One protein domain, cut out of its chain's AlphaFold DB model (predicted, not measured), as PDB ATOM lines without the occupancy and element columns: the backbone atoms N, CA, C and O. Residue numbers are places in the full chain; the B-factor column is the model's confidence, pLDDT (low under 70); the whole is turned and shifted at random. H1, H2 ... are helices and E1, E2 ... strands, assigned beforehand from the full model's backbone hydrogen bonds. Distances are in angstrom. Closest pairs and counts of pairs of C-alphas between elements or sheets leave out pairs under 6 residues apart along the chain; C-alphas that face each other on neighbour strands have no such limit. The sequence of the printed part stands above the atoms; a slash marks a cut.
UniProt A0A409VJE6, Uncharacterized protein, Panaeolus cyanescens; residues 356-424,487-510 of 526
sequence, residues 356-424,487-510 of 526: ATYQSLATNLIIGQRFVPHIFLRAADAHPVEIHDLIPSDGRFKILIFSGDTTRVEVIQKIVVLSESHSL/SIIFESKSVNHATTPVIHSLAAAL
ATOM      1  N   ALA A 356     132.353 104.429 219.339       92.44
ATOM      2  CA  ALA A 356     131.643 103.396 218.587       92.44
ATOM      3  C   ALA A 356     130.319 103.870 217.949       92.44
ATOM      4  O   ALA A 356     129.619 103.061 217.332       92.44
ATOM      5  N   THR A 357     129.983 105.166 218.034       94.31
ATOM      6  CA  THR A 357     128.675 105.728 217.631       94.31
ATOM      7  C   THR A 357     128.230 105.319 216.218       94.31
ATOM      8  O   THR A 357     127.049 105.066 215.987       94.31
ATOM      9  N   TYR A 358     129.161 105.231 215.260       92.62
ATOM     10  CA  TYR A 358     128.856 105.003 213.839       92.62
ATOM     11  C   TYR A 358     129.297 103.629 213.308       92.62
ATOM     12  O   TYR A 358     129.521 103.471 212.106       92.62
ATOM     13  N   GLN A 359     129.396 102.615 214.173       93.06
ATOM     14  CA  GLN A 359     129.828 101.260 213.791       93.06
ATOM     15  C   GLN A 359     129.033 100.656 212.615       93.06
ATOM     16  O   GLN A 359     129.580  99.896 211.811       93.06
ATOM     17  N   SER A 360     127.748 100.999 212.491       94.12
ATOM     18  CA  SER A 360     126.851 100.489 211.445       94.12
ATOM     19  C   SER A 360     127.276 100.864 210.020       94.12
ATOM     20  O   SER A 360     126.876 100.194 209.071       94.12
ATOM     21  N   LEU A 361     128.111 101.896 209.861       90.25
ATOM     22  CA  LEU A 361     128.613 102.345 208.562       90.25
ATOM     23  C   LEU A 361     129.676 101.411 207.962       90.25
ATOM     24  O   LEU A 361     129.843 101.377 206.743       90.25
ATOM     25  N   ALA A 362     130.387 100.653 208.798       89.44
ATOM     26  CA  ALA A 362     131.425  99.716 208.378       89.44
ATOM     27  C   ALA A 362     131.439  98.497 209.313       89.44
ATOM     28  O   ALA A 362     132.291  98.366 210.187       89.44
ATOM     29  N   THR A 363     130.484  97.587 209.128       90.25
ATOM     30  CA  THR A 363     130.212  96.464 210.048       90.25
ATOM     31  C   THR A 363     131.395  95.517 210.271       90.25
ATOM     32  O   THR A 363     131.524  94.953 211.352       90.25
ATOM     33  N   ASN A 364     132.275  95.366 209.278       86.69
ATOM     34  CA  ASN A 364     133.457  94.499 209.356       86.69
ATOM     35  C   ASN A 364     134.723  95.221 209.853       86.69
ATOM     36  O   ASN A 364     135.768  94.594 210.012       86.69
ATOM     37  N   LEU A 365     134.648  96.535 210.080       89.94
ATOM     38  CA  LEU A 365     135.720  97.340 210.659       89.94
ATOM     39  C   LEU A 365     135.291  97.752 212.064       89.94
ATOM     40  O   LEU A 365     134.750  98.835 212.283       89.94
ATOM     41  N   ILE A 366     135.482  96.830 213.005       93.94
ATOM     42  CA  ILE A 366     135.040  96.998 214.387       93.94
ATOM     43  C   ILE A 366     135.889  98.087 215.057       93.94
ATOM     44  O   ILE A 366     137.110  97.972 215.172       93.94
ATOM     45  N   ILE A 367     135.237  99.163 215.484       94.94
ATOM     46  CA  ILE A 367     135.846 100.290 216.183       94.94
ATOM     47  C   ILE A 367     136.431  99.791 217.505       94.94
ATOM     48  O   ILE A 367     135.828  98.983 218.196       94.94
ATOM     49  N   GLY A 368     137.639 100.246 217.839       93.69
ATOM     50  CA  GLY A 368     138.385  99.754 219.000       93.69
ATOM     51  C   GLY A 368     139.194  98.482 218.726       93.69
ATOM     52  O   GLY A 368     140.019  98.110 219.563       93.69
ATOM     53  N   GLN A 369     139.033  97.844 217.562       94.25
ATOM     54  CA  GLN A 369     139.933  96.793 217.085       94.25
ATOM     55  C   GLN A 369     140.992  97.340 216.124       94.25
ATOM     56  O   GLN A 369     140.960  98.485 215.667       94.25
ATOM     57  N   ARG A 370     141.972  96.493 215.814       91.31
ATOM     58  CA  ARG A 370     143.002  96.796 214.823       91.31
ATOM     59  C   ARG A 370     142.425  96.882 213.404       91.31
ATOM     60  O   ARG A 370     141.524  96.127 213.050       91.31
ATOM     61  N   PHE A 371     143.013  97.726 212.555       89.38
ATOM     62  CA  PHE A 371     142.625  97.786 211.145       89.38
ATOM     63  C   PHE A 371     142.974  96.472 210.429       89.38
ATOM     64  O   PHE A 371     144.080  95.954 210.588       89.38
ATOM     65  N   VAL A 372     142.038  95.918 209.660       86.94
ATOM     66  CA  VAL A 372     142.170  94.581 209.064       86.94
ATOM     67  C   VAL A 372     143.060  94.624 207.811       86.94
ATOM     68  O   VAL A 372     142.861  95.514 206.985       86.94
ATOM     69  N   PRO A 373     144.004  93.674 207.637       85.25
ATOM     70  CA  PRO A 373     144.778  93.547 206.403       85.25
ATOM     71  C   PRO A 373     143.882  93.361 205.175       85.25
ATOM     72  O   PRO A 373     142.945  92.552 205.195       85.25
ATOM     73  N   HIS A 374     144.185  94.080 204.102       84.50
ATOM     74  CA  HIS A 374     143.441  94.041 202.848       84.50
ATOM     75  C   HIS A 374     144.319  94.530 201.697       84.50
ATOM     76  O   HIS A 374     145.052  95.508 201.843       84.50
ATOM     77  N   ILE A 375     144.226  93.853 200.552       85.81
ATOM     78  CA  ILE A 375     144.935  94.249 199.334       85.81
ATOM     79  C   ILE A 375     144.014  95.142 198.513       85.81
ATOM     80  O   ILE A 375     142.878  94.774 198.220       85.81
ATOM     81  N   PHE A 376     144.529  96.295 198.116       83.38
ATOM     82  CA  PHE A 376     143.863  97.244 197.241       83.38
ATOM     83  C   PHE A 376     144.646  97.405 195.944       83.38
ATOM     84  O   PHE A 376     145.853  97.190 195.916       83.38
ATOM     85  N   LEU A 377     143.979  97.816 194.868       85.06
ATOM     86  CA  LEU A 377     144.666  98.258 193.657       85.06
ATOM     87  C   LEU A 377     144.910  99.759 193.760       85.06
ATOM     88  O   LEU A 377     143.972 100.540 193.927       85.06
ATOM     89  N   ARG A 378     146.173 100.173 193.674       85.88
ATOM     90  CA  ARG A 378     146.517 101.591 193.633       85.88
ATOM     91  C   ARG A 378     146.089 102.172 192.287       85.88
ATOM     92  O   ARG A 378     146.556 101.728 191.248       85.88
ATOM     93  N   ALA A 379     145.239 103.196 192.309       82.75
ATOM     94  CA  ALA A 379     144.676 103.784 191.090       82.75
ATOM     95  C   ALA A 379     145.735 104.313 190.101       82.75
ATOM     96  O   ALA A 379     145.525 104.252 188.896       82.75
ATOM     97  N   ALA A 380     146.877 104.798 190.601       82.94
ATOM     98  CA  ALA A 380     147.919 105.411 189.774       82.94
ATOM     99  C   ALA A 380     148.597 104.436 188.792       82.94
ATOM    100  O   ALA A 380     149.048 104.854 187.731       82.94
ATOM    101  N   ASP A 381     148.701 103.153 189.147       89.31
ATOM    102  CA  ASP A 381     149.491 102.168 188.394       89.31
ATOM    103  C   ASP A 381     148.921 100.742 188.436       89.31
ATOM    104  O   ASP A 381     149.584  99.794 188.015       89.31
ATOM    105  N   ALA A 382     147.705 100.579 188.960       88.81
ATOM    106  CA  ALA A 382     147.049  99.295 189.195       88.81
ATOM    107  C   ALA A 382     147.877  98.312 190.044       88.81
ATOM    108  O   ALA A 382     147.609  97.109 190.036       88.81
ATOM    109  N   HIS A 383     148.869  98.798 190.800       85.56
ATOM    110  CA  HIS A 383     149.703  97.930 191.617       85.56
ATOM    111  C   HIS A 383     148.912  97.420 192.834       85.56
ATOM    112  O   HIS A 383     148.359  98.241 193.579       85.56
ATOM    113  N   PRO A 384     148.856  96.096 193.072       89.88
ATOM    114  CA  PRO A 384     148.303  95.550 194.303       89.88
ATOM    115  C   PRO A 384     149.155  95.975 195.500       89.88
ATOM    116  O   PRO A 384     150.352  95.711 195.547       89.88
ATOM    117  N   VAL A 385     148.532  96.624 196.476       86.06
ATOM    118  CA  VAL A 385     149.172  97.150 197.684       86.06
ATOM    119  C   VAL A 385     148.433  96.657 198.915       86.06
ATOM    120  O   VAL A 385     147.204  96.704 198.975       86.06
ATOM    121  N   GLU A 386     149.174  96.180 199.909       86.00
ATOM    122  CA  GLU A 386     148.609  95.809 201.203       86.00
ATOM    123  C   GLU A 386     148.429  97.074 202.056       86.00
ATOM    124  O   GLU A 386     149.287  97.961 202.079       86.00
ATOM    125  N   ILE A 387     147.282  97.211 202.723       83.38
ATOM    126  CA  ILE A 387     146.942  98.445 203.435       83.38
ATOM    127  C   ILE A 387     147.938  98.803 204.535       83.38
ATOM    128  O   ILE A 387     148.233  99.986 204.691       83.38
ATOM    129  N   HIS A 388     148.474  97.838 205.286       83.38
ATOM    130  CA  HIS A 388     149.430  98.095 206.369       83.38
ATOM    131  C   HIS A 388     150.762  98.650 205.861       83.38
ATOM    132  O   HIS A 388     151.400  99.399 206.603       83.38
ATOM    133  N   ASP A 389     151.127  98.416 204.596       85.25
ATOM    134  CA  ASP A 389     152.272  99.089 203.960       85.25
ATOM    135  C   ASP A 389     152.001 100.582 203.717       85.25
ATOM    136  O   ASP A 389     152.920 101.403 203.694       85.25
ATOM    137  N   LEU A 390     150.727 100.959 203.577       86.06
ATOM    138  CA  LEU A 390     150.295 102.335 203.338       86.06
ATOM    139  C   LEU A 390     149.923 103.098 204.620       86.06
ATOM    140  O   LEU A 390     149.767 104.322 204.588       86.06
ATOM    141  N   ILE A 391     149.804 102.409 205.760       88.12
ATOM    142  CA  ILE A 391     149.539 103.022 207.070       88.12
ATOM    143  C   ILE A 391     150.706 102.820 208.053       88.12
ATOM    144  O   ILE A 391     150.528 102.229 209.119       88.12
ATOM    145  N   PRO A 392     151.906 103.360 207.758       90.94
ATOM    146  CA  PRO A 392     153.066 103.168 208.616       90.94
ATOM    147  C   PRO A 392     152.859 103.769 210.013       90.94
ATOM    148  O   PRO A 392     152.174 104.787 210.199       90.94
ATOM    149  N   SER A 393     153.521 103.154 210.994       90.81
ATOM    150  CA  SER A 393     153.554 103.592 212.393       90.81
ATOM    151  C   SER A 393     154.533 104.750 212.588       90.81
ATOM    152  O   SER A 393     155.608 104.613 213.168       90.81
ATOM    153  N   ASP A 394     154.138 105.917 212.096       87.94
ATOM    154  CA  ASP A 394     154.908 107.169 212.098       87.94
ATOM    155  C   ASP A 394     154.342 108.236 213.054       87.94
ATOM    156  O   ASP A 394     154.788 109.382 213.073       87.94
ATOM    157  N   GLY A 395     153.330 107.870 213.843       87.19
ATOM    158  CA  GLY A 395     152.634 108.774 214.754       87.19
ATOM    159  C   GLY A 395     151.539 109.618 214.096       87.19
ATOM    160  O   GLY A 395     150.870 110.366 214.801       87.19
ATOM    161  N   ARG A 396     151.297 109.514 212.783       87.69
ATOM    162  CA  ARG A 396     150.175 110.202 212.121       87.69
ATOM    163  C   ARG A 396     148.899 109.368 212.222       87.69
ATOM    164  O   ARG A 396     148.909 108.179 211.898       87.69
ATOM    165  N   PHE A 397     147.791 110.017 212.578       88.31
ATOM    166  CA  PHE A 397     146.458 109.441 212.388       88.31
ATOM    167  C   PHE A 397     146.155 109.300 210.898       88.31
ATOM    168  O   PHE A 397     146.636 110.084 210.078       88.31
ATOM    169  N   LYS A 398     145.366 108.284 210.556       85.81
ATOM    170  CA  LYS A 398     145.007 107.963 209.177       85.81
ATOM    171  C   LYS A 398     143.501 108.151 209.019       85.81
ATOM    172  O   LYS A 398     142.735 107.626 209.819       85.81
ATOM    173  N   ILE A 399     143.097 108.912 208.007       84.50
ATOM    174  CA  ILE A 399     141.695 109.051 207.609       84.50
ATOM    175  C   ILE A 399     141.524 108.228 206.339       84.50
ATOM    176  O   ILE A 399     142.177 108.503 205.334       84.50
ATOM    177  N   LEU A 400     140.675 107.209 206.410       84.00
ATOM    178  CA  LEU A 400     140.361 106.338 205.286       84.00
ATOM    179  C   LEU A 400     138.994 106.729 204.734       84.00
ATOM    180  O   LEU A 400     137.997 106.718 205.458       84.00
ATOM    181  N   ILE A 401     138.967 107.100 203.456       83.94
ATOM    182  CA  ILE A 401     137.754 107.525 202.762       83.94
ATOM    183  C   ILE A 401     137.337 106.393 201.832       83.94
ATOM    184  O   ILE A 401     137.962 106.165 200.796       83.94
ATOM    185  N   PHE A 402     136.269 105.694 202.208       85.81
ATOM    186  CA  PHE A 402     135.621 104.715 201.343       85.81
ATOM    187  C   PHE A 402     134.598 105.459 200.489       85.81
ATOM    188  O   PHE A 402     133.493 105.758 200.933       85.81
ATOM    189  N   SER A 403     134.979 105.817 199.267       81.50
ATOM    190  CA  SER A 403     134.121 106.599 198.368       81.50
ATOM    191  C   SER A 403     132.841 105.855 197.981       81.50
ATOM    192  O   SER A 403     131.811 106.483 197.741       81.50
ATOM    193  N   GLY A 404     132.891 104.522 197.958       84.75
ATOM    194  CA  GLY A 404     131.886 103.715 197.279       84.75
ATOM    195  C   GLY A 404     132.070 103.832 195.769       84.75
ATOM    196  O   GLY A 404     133.197 103.956 195.298       84.75
ATOM    197  N   ASP A 405     130.964 103.805 195.032       83.75
ATOM    198  CA  ASP A 405     130.962 103.876 193.571       83.75
ATOM    199  C   ASP A 405     131.282 105.296 193.088       83.75
ATOM    200  O   ASP A 405     130.466 106.217 193.206       83.75
ATOM    201  N   THR A 406     132.490 105.463 192.554       81.50
ATOM    202  CA  THR A 406     132.987 106.758 192.075       81.50
ATOM    203  C   THR A 406     132.453 107.149 190.700       81.50
ATOM    204  O   THR A 406     132.649 108.289 190.289       81.50
ATOM    205  N   THR A 407     131.712 106.276 190.010       84.69
ATOM    206  CA  THR A 407     131.062 106.620 188.732       84.69
ATOM    207  C   THR A 407     129.865 107.559 188.922       84.69
ATOM    208  O   THR A 407     129.430 108.235 187.986       84.69
ATOM    209  N   ARG A 408     129.349 107.653 190.152       85.31
ATOM    210  CA  ARG A 408     128.206 108.492 190.517       85.31
ATOM    211  C   ARG A 408     128.647 109.919 190.837       85.31
ATOM    212  O   ARG A 408     129.409 110.159 191.776       85.31
ATOM    213  N   VAL A 409     128.098 110.892 190.112       87.62
ATOM    214  CA  VAL A 409     128.442 112.320 190.261       87.62
ATOM    215  C   VAL A 409     128.185 112.823 191.685       87.62
ATOM    216  O   VAL A 409     129.003 113.562 192.236       87.62
ATOM    217  N   GLU A 410     127.102 112.380 192.325       88.12
ATOM    218  CA  GLU A 410     126.785 112.746 193.709       88.12
ATOM    219  C   GLU A 410     127.841 112.276 194.723       88.12
ATOM    220  O   GLU A 410     128.033 112.918 195.758       88.12
ATOM    221  N   VAL A 411     128.545 111.174 194.445       80.81
ATOM    222  CA  VAL A 411     129.626 110.660 195.297       80.81
ATOM    223  C   VAL A 411     130.868 111.529 195.132       80.81
ATOM    224  O   VAL A 411     131.440 111.971 196.130       80.81
ATOM    225  N   ILE A 412     131.238 111.854 193.891       79.88
ATOM    226  CA  ILE A 412     132.370 112.745 193.601       79.88
ATOM    227  C   ILE A 412     132.159 114.113 194.256       79.88
ATOM    228  O   ILE A 412     133.061 114.623 194.919       79.88
ATOM    229  N   GLN A 413     130.959 114.690 194.147       83.31
ATOM    230  CA  GLN A 413     130.644 115.976 194.775       83.31
ATOM    231  C   GLN A 413     130.836 115.938 196.298       83.31
ATOM    232  O   GLN A 413     131.427 116.858 196.864       83.31
ATOM    233  N   LYS A 414     130.408 114.859 196.970       82.62
ATOM    234  CA  LYS A 414     130.639 114.681 198.416       82.62
ATOM    235  C   LYS A 414     132.127 114.617 198.760       82.62
ATOM    236  O   LYS A 414     132.539 115.212 199.754       82.62
ATOM    237  N   ILE A 415     132.928 113.925 197.948       78.50
ATOM    238  CA  ILE A 415     134.382 113.814 198.147       78.50
ATOM    239  C   ILE A 415     135.056 115.178 197.977       78.50
ATOM    240  O   ILE A 415     135.882 115.554 198.809       78.50
ATOM    241  N   VAL A 416     134.672 115.947 196.954       79.56
ATOM    242  CA  VAL A 416     135.196 117.300 196.721       79.56
ATOM    243  C   VAL A 416     134.888 118.203 197.915       79.56
ATOM    244  O   VAL A 416     135.813 118.765 198.501       79.56
ATOM    245  N   VAL A 417     133.629 118.249 198.363       82.00
ATOM    246  CA  VAL A 417     133.221 119.039 199.539       82.00
ATOM    247  C   VAL A 417     133.992 118.622 200.796       82.00
ATOM    248  O   VAL A 417     134.463 119.475 201.556       82.00
ATOM    249  N   LEU A 418     134.172 117.316 201.017       78.12
ATOM    250  CA  LEU A 418     134.961 116.804 202.137       78.12
ATOM    251  C   LEU A 418     136.415 117.294 202.056       78.12
ATOM    252  O   LEU A 418     136.941 117.811 203.046       78.12
ATOM    253  N   SER A 419     137.038 117.204 200.879       72.75
ATOM    254  CA  SER A 419     138.429 117.616 200.655       72.75
ATOM    255  C   SER A 419     138.655 119.119 200.887       72.75
ATOM    256  O   SER A 419     139.628 119.517 201.540       72.75
ATOM    257  N   GLU A 420     137.719 119.963 200.448       74.38
ATOM    258  CA  GLU A 420     137.767 121.415 200.644       74.38
ATOM    259  C   GLU A 420     137.565 121.785 202.120       74.38
ATOM    260  O   GLU A 420     138.305 122.603 202.679       74.38
ATOM    261  N   SER A 421     136.621 121.124 202.798       66.38
ATOM    262  CA  SER A 421     136.347 121.352 204.223       66.38
ATOM    263  C   SER A 421     137.535 120.980 205.124       66.38
ATOM    264  O   SER A 421     137.807 121.653 206.128       66.38
ATOM    265  N   HIS A 422     138.282 119.929 204.772       59.19
ATOM    266  CA  HIS A 422     139.478 119.499 205.498       59.19
ATOM    267  C   HIS A 422     140.664 120.432 205.253       59.19
ATOM    268  O   HIS A 422     141.327 120.832 206.214       59.19
ATOM    269  N   SER A 423     140.862 120.870 204.008       53.19
ATOM    270  CA  SER A 423     141.912 121.832 203.649       53.19
ATOM    271  C   SER A 423     141.768 123.156 204.416       53.19
ATOM    272  O   SER A 423     142.754 123.721 204.888       53.19
ATOM    273  N   LEU A 424     140.533 123.623 204.634       38.22
ATOM    274  CA  LEU A 424     140.253 124.892 205.323       38.22
ATOM    275  C   LEU A 424     140.249 124.794 206.861       38.22
ATOM    276  O   LEU A 424     140.554 125.776 207.546       38.22
ATOM    277  N   SER A 487     147.242 110.655 200.994       30.09
ATOM    278  CA  SER A 487     145.858 110.261 201.297       30.09
ATOM    279  C   SER A 487     145.546 109.085 200.377       30.09
ATOM    280  O   SER A 487     145.912 109.143 199.203       30.09
ATOM    281  N   ILE A 488     144.926 108.015 200.877       35.12
ATOM    282  CA  ILE A 488     144.638 106.844 200.043       35.12
ATOM    283  C   ILE A 488     143.129 106.714 199.889       35.12
ATOM    284  O   ILE A 488     142.403 106.577 200.874       35.12
ATOM    285  N   ILE A 489     142.678 106.816 198.644       33.66
ATOM    286  CA  ILE A 489     141.291 106.602 198.240       33.66
ATOM    287  C   ILE A 489     141.185 105.136 197.835       33.66
ATOM    288  O   ILE A 489     141.976 104.663 197.019       33.66
ATOM    289  N   PHE A 490     140.232 104.421 198.425       33.97
ATOM    290  CA  PHE A 490     140.000 103.014 198.131       33.97
ATOM    291  C   PHE A 490     138.602 102.805 197.569       33.97
ATOM    292  O   PHE A 490     137.613 103.264 198.145       33.97
ATOM    293  N   GLU A 491     138.526 102.033 196.490       32.09
ATOM    294  CA  GLU A 491     137.285 101.472 195.976       32.09
ATOM    295  C   GLU A 491     137.196 100.015 196.451       32.09
ATOM    296  O   GLU A 491     138.071  99.195 196.181       32.09
ATOM    297  N   SER A 492     136.169  99.700 197.242       30.61
ATOM    298  CA  SER A 492     135.908  98.350 197.745       30.61
ATOM    299  C   SER A 492     134.440  97.996 197.528       30.61
ATOM    300  O   SER A 492     133.549  98.791 197.828       30.61
ATOM    301  N   LYS A 493     134.195  96.772 197.045       29.20
ATOM    302  CA  LYS A 493     132.857  96.193 196.832       29.20
ATOM    303  C   LYS A 493     132.158  95.746 198.127       29.20
ATOM    304  O   LYS A 493     131.030  95.272 198.065       29.20
ATOM    305  N   SER A 494     132.803  95.852 199.294       28.88
ATOM    306  CA  SER A 494     132.269  95.337 200.568       28.88
ATOM    307  C   SER A 494     131.720  96.419 201.510       28.88
ATOM    308  O   SER A 494     131.552  96.159 202.700       28.88
ATOM    309  N   VAL A 495     131.470  97.632 201.010       37.47
ATOM    310  CA  VAL A 495     130.955  98.766 201.793       37.47
ATOM    311  C   VAL A 495     129.567  99.139 201.277       37.47
ATOM    312  O   VAL A 495     129.349  99.219 200.073       37.47
ATOM    313  N   ASN A 496     128.612  99.341 202.188       31.81
ATOM    314  CA  ASN A 496     127.210  99.582 201.855       31.81
ATOM    315  C   ASN A 496     127.065 100.835 200.959       31.81
ATOM    316  O   ASN A 496     127.275 101.961 201.409       31.81
ATOM    317  N   HIS A 497     126.714 100.638 199.683       38.06
ATOM    318  CA  HIS A 497     126.781 101.650 198.614       38.06
ATOM    319  C   HIS A 497     125.790 102.828 198.751       38.06
ATOM    320  O   HIS A 497     125.791 103.740 197.923       38.06
ATOM    321  N   ALA A 498     124.937 102.833 199.781       31.56
ATOM    322  CA  ALA A 498     123.926 103.870 199.998       31.56
ATOM    323  C   ALA A 498     124.446 105.097 200.778       31.56
ATOM    324  O   ALA A 498     123.890 106.189 200.647       31.56
ATOM    325  N   THR A 499     125.529 104.960 201.549       34.66
ATOM    326  CA  THR A 499     126.110 106.047 202.355       34.66
ATOM    327  C   THR A 499     127.626 106.016 202.253       34.66
ATOM    328  O   THR A 499     128.226 105.063 202.726       34.66
ATOM    329  N   THR A 500     128.244 107.052 201.671       33.72
ATOM    330  CA  THR A 500     129.706 107.250 201.676       33.72
ATOM    331  C   THR A 500     130.181 107.316 203.131       33.72
ATOM    332  O   THR A 500     129.910 108.323 203.794       33.72
ATOM    333  N   PRO A 501     130.823 106.276 203.685       31.56
ATOM    334  CA  PRO A 501     131.201 106.285 205.079       31.56
ATOM    335  C   PRO A 501     132.590 106.909 205.211       31.56
ATOM    336  O   PRO A 501     133.596 106.365 204.758       31.56
ATOM    337  N   VAL A 502     132.645 108.073 205.856       34.56
ATOM    338  CA  VAL A 502     133.887 108.575 206.448       34.56
ATOM    339  C   VAL A 502     134.051 107.835 207.768       34.56
ATOM    340  O   VAL A 502     133.289 108.072 208.707       34.56
ATOM    341  N   ILE A 503     135.018 106.921 207.856       31.80
ATOM    342  CA  ILE A 503     135.357 106.305 209.142       31.80
ATOM    343  C   ILE A 503     136.132 107.349 209.946       31.80
ATOM    344  O   ILE A 503     137.326 107.573 209.745       31.80
ATOM    345  N   HIS A 504     135.418 108.041 210.832       29.14
ATOM    346  CA  HIS A 504     135.996 108.986 211.777       29.14
ATOM    347  C   HIS A 504     136.690 108.229 212.915       29.14
ATOM    348  O   HIS A 504     136.032 107.656 213.771       29.14
ATOM    349  N   SER A 505     138.018 108.317 212.998       24.70
ATOM    350  CA  SER A 505     138.766 108.074 214.244       24.70
ATOM    351  C   SER A 505     139.078 109.395 214.969       24.70
ATOM    352  O   SER A 505     140.163 109.569 215.523       24.70
ATOM    353  N   LEU A 506     138.188 110.393 214.885       25.67
ATOM    354  CA  LEU A 506     138.505 111.761 215.304       25.67
ATOM    355  C   LEU A 506     137.305 112.466 215.944       25.67
ATOM    356  O   LEU A 506     136.630 113.264 215.299       25.67
ATOM    357  N   ALA A 507     137.082 112.211 217.236       28.02
ATOM    358  CA  ALA A 507     136.210 113.032 218.075       28.02
ATOM    359  C   ALA A 507     136.581 112.965 219.572       28.02
ATOM    360  O   ALA A 507     135.823 112.483 220.397       28.02
ATOM    361  N   ALA A 508     137.728 113.535 219.954       25.84
ATOM    362  CA  ALA A 508     137.909 113.997 221.344       25.84
ATOM    363  C   ALA A 508     138.775 115.248 221.500       25.84
ATOM    364  O   ALA A 508     138.644 115.973 222.485       25.84
ATOM    365  N   ALA A 509     139.587 115.600 220.502       27.52
ATOM    366  CA  ALA A 509     140.283 116.887 220.515       27.52
ATOM    367  C   ALA A 509     139.326 118.083 220.309       27.52
ATOM    368  O   ALA A 509     139.662 119.213 220.664       27.52
ATOM    369  N   LEU A 510     138.121 117.854 219.768       28.59
ATOM    370  CA  LEU A 510     137.224 118.922 219.316       28.59
ATOM    371  C   LEU A 510     136.091 119.294 220.290       28.59
ATOM    372  O   LEU A 510     135.516 120.366 220.126       28.59
TER     373      LEU A 510
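This is residues 356 to 424 and 487 to 510 of the 526 residues of an uncharacterized protein of Panaeolus cyanescens (UniProt A0A409VJE6). This domain has little regular structure: mostly loops, with the small hairpin E1-E2 and short H1 on one side, helix H2 on the opposite side, and strand E3 in the middle between them. The 93 printed residues run E1, E2, H1, E3, H2, with 29 in named elements, class mixed; E1 and E2 form an antiparallel sheet. The whole is compact, radius of gyration of the C-alphas 13.7 A, spanning 32 by 31 by 28 A.

After residues 356 to 374, find C-alpha 375 at (144.935, 94.249, 199.334), where E1 runs to 377. Next come E2, 384 to 386, H1, 387 to 390, and E3, 400 to 402. H2, 409 to 424, runs 22.9 A to C-alpha 424 at (140.253, 124.892, 205.323).

In the hairpin, look for N 376 and O 385, 2.8 A apart. E3 pairs with no named strand and is only just apart from H2, closest 8.5 A. In H2 every O i to N i+4 pair is within hydrogen-bond range; H1 is too short for one.

Residues 425 to 486 are not printed; C-alphas 424 and 487 are 16.2 A apart. Confidence is under 70 at 421 to 424 and 487 to 510.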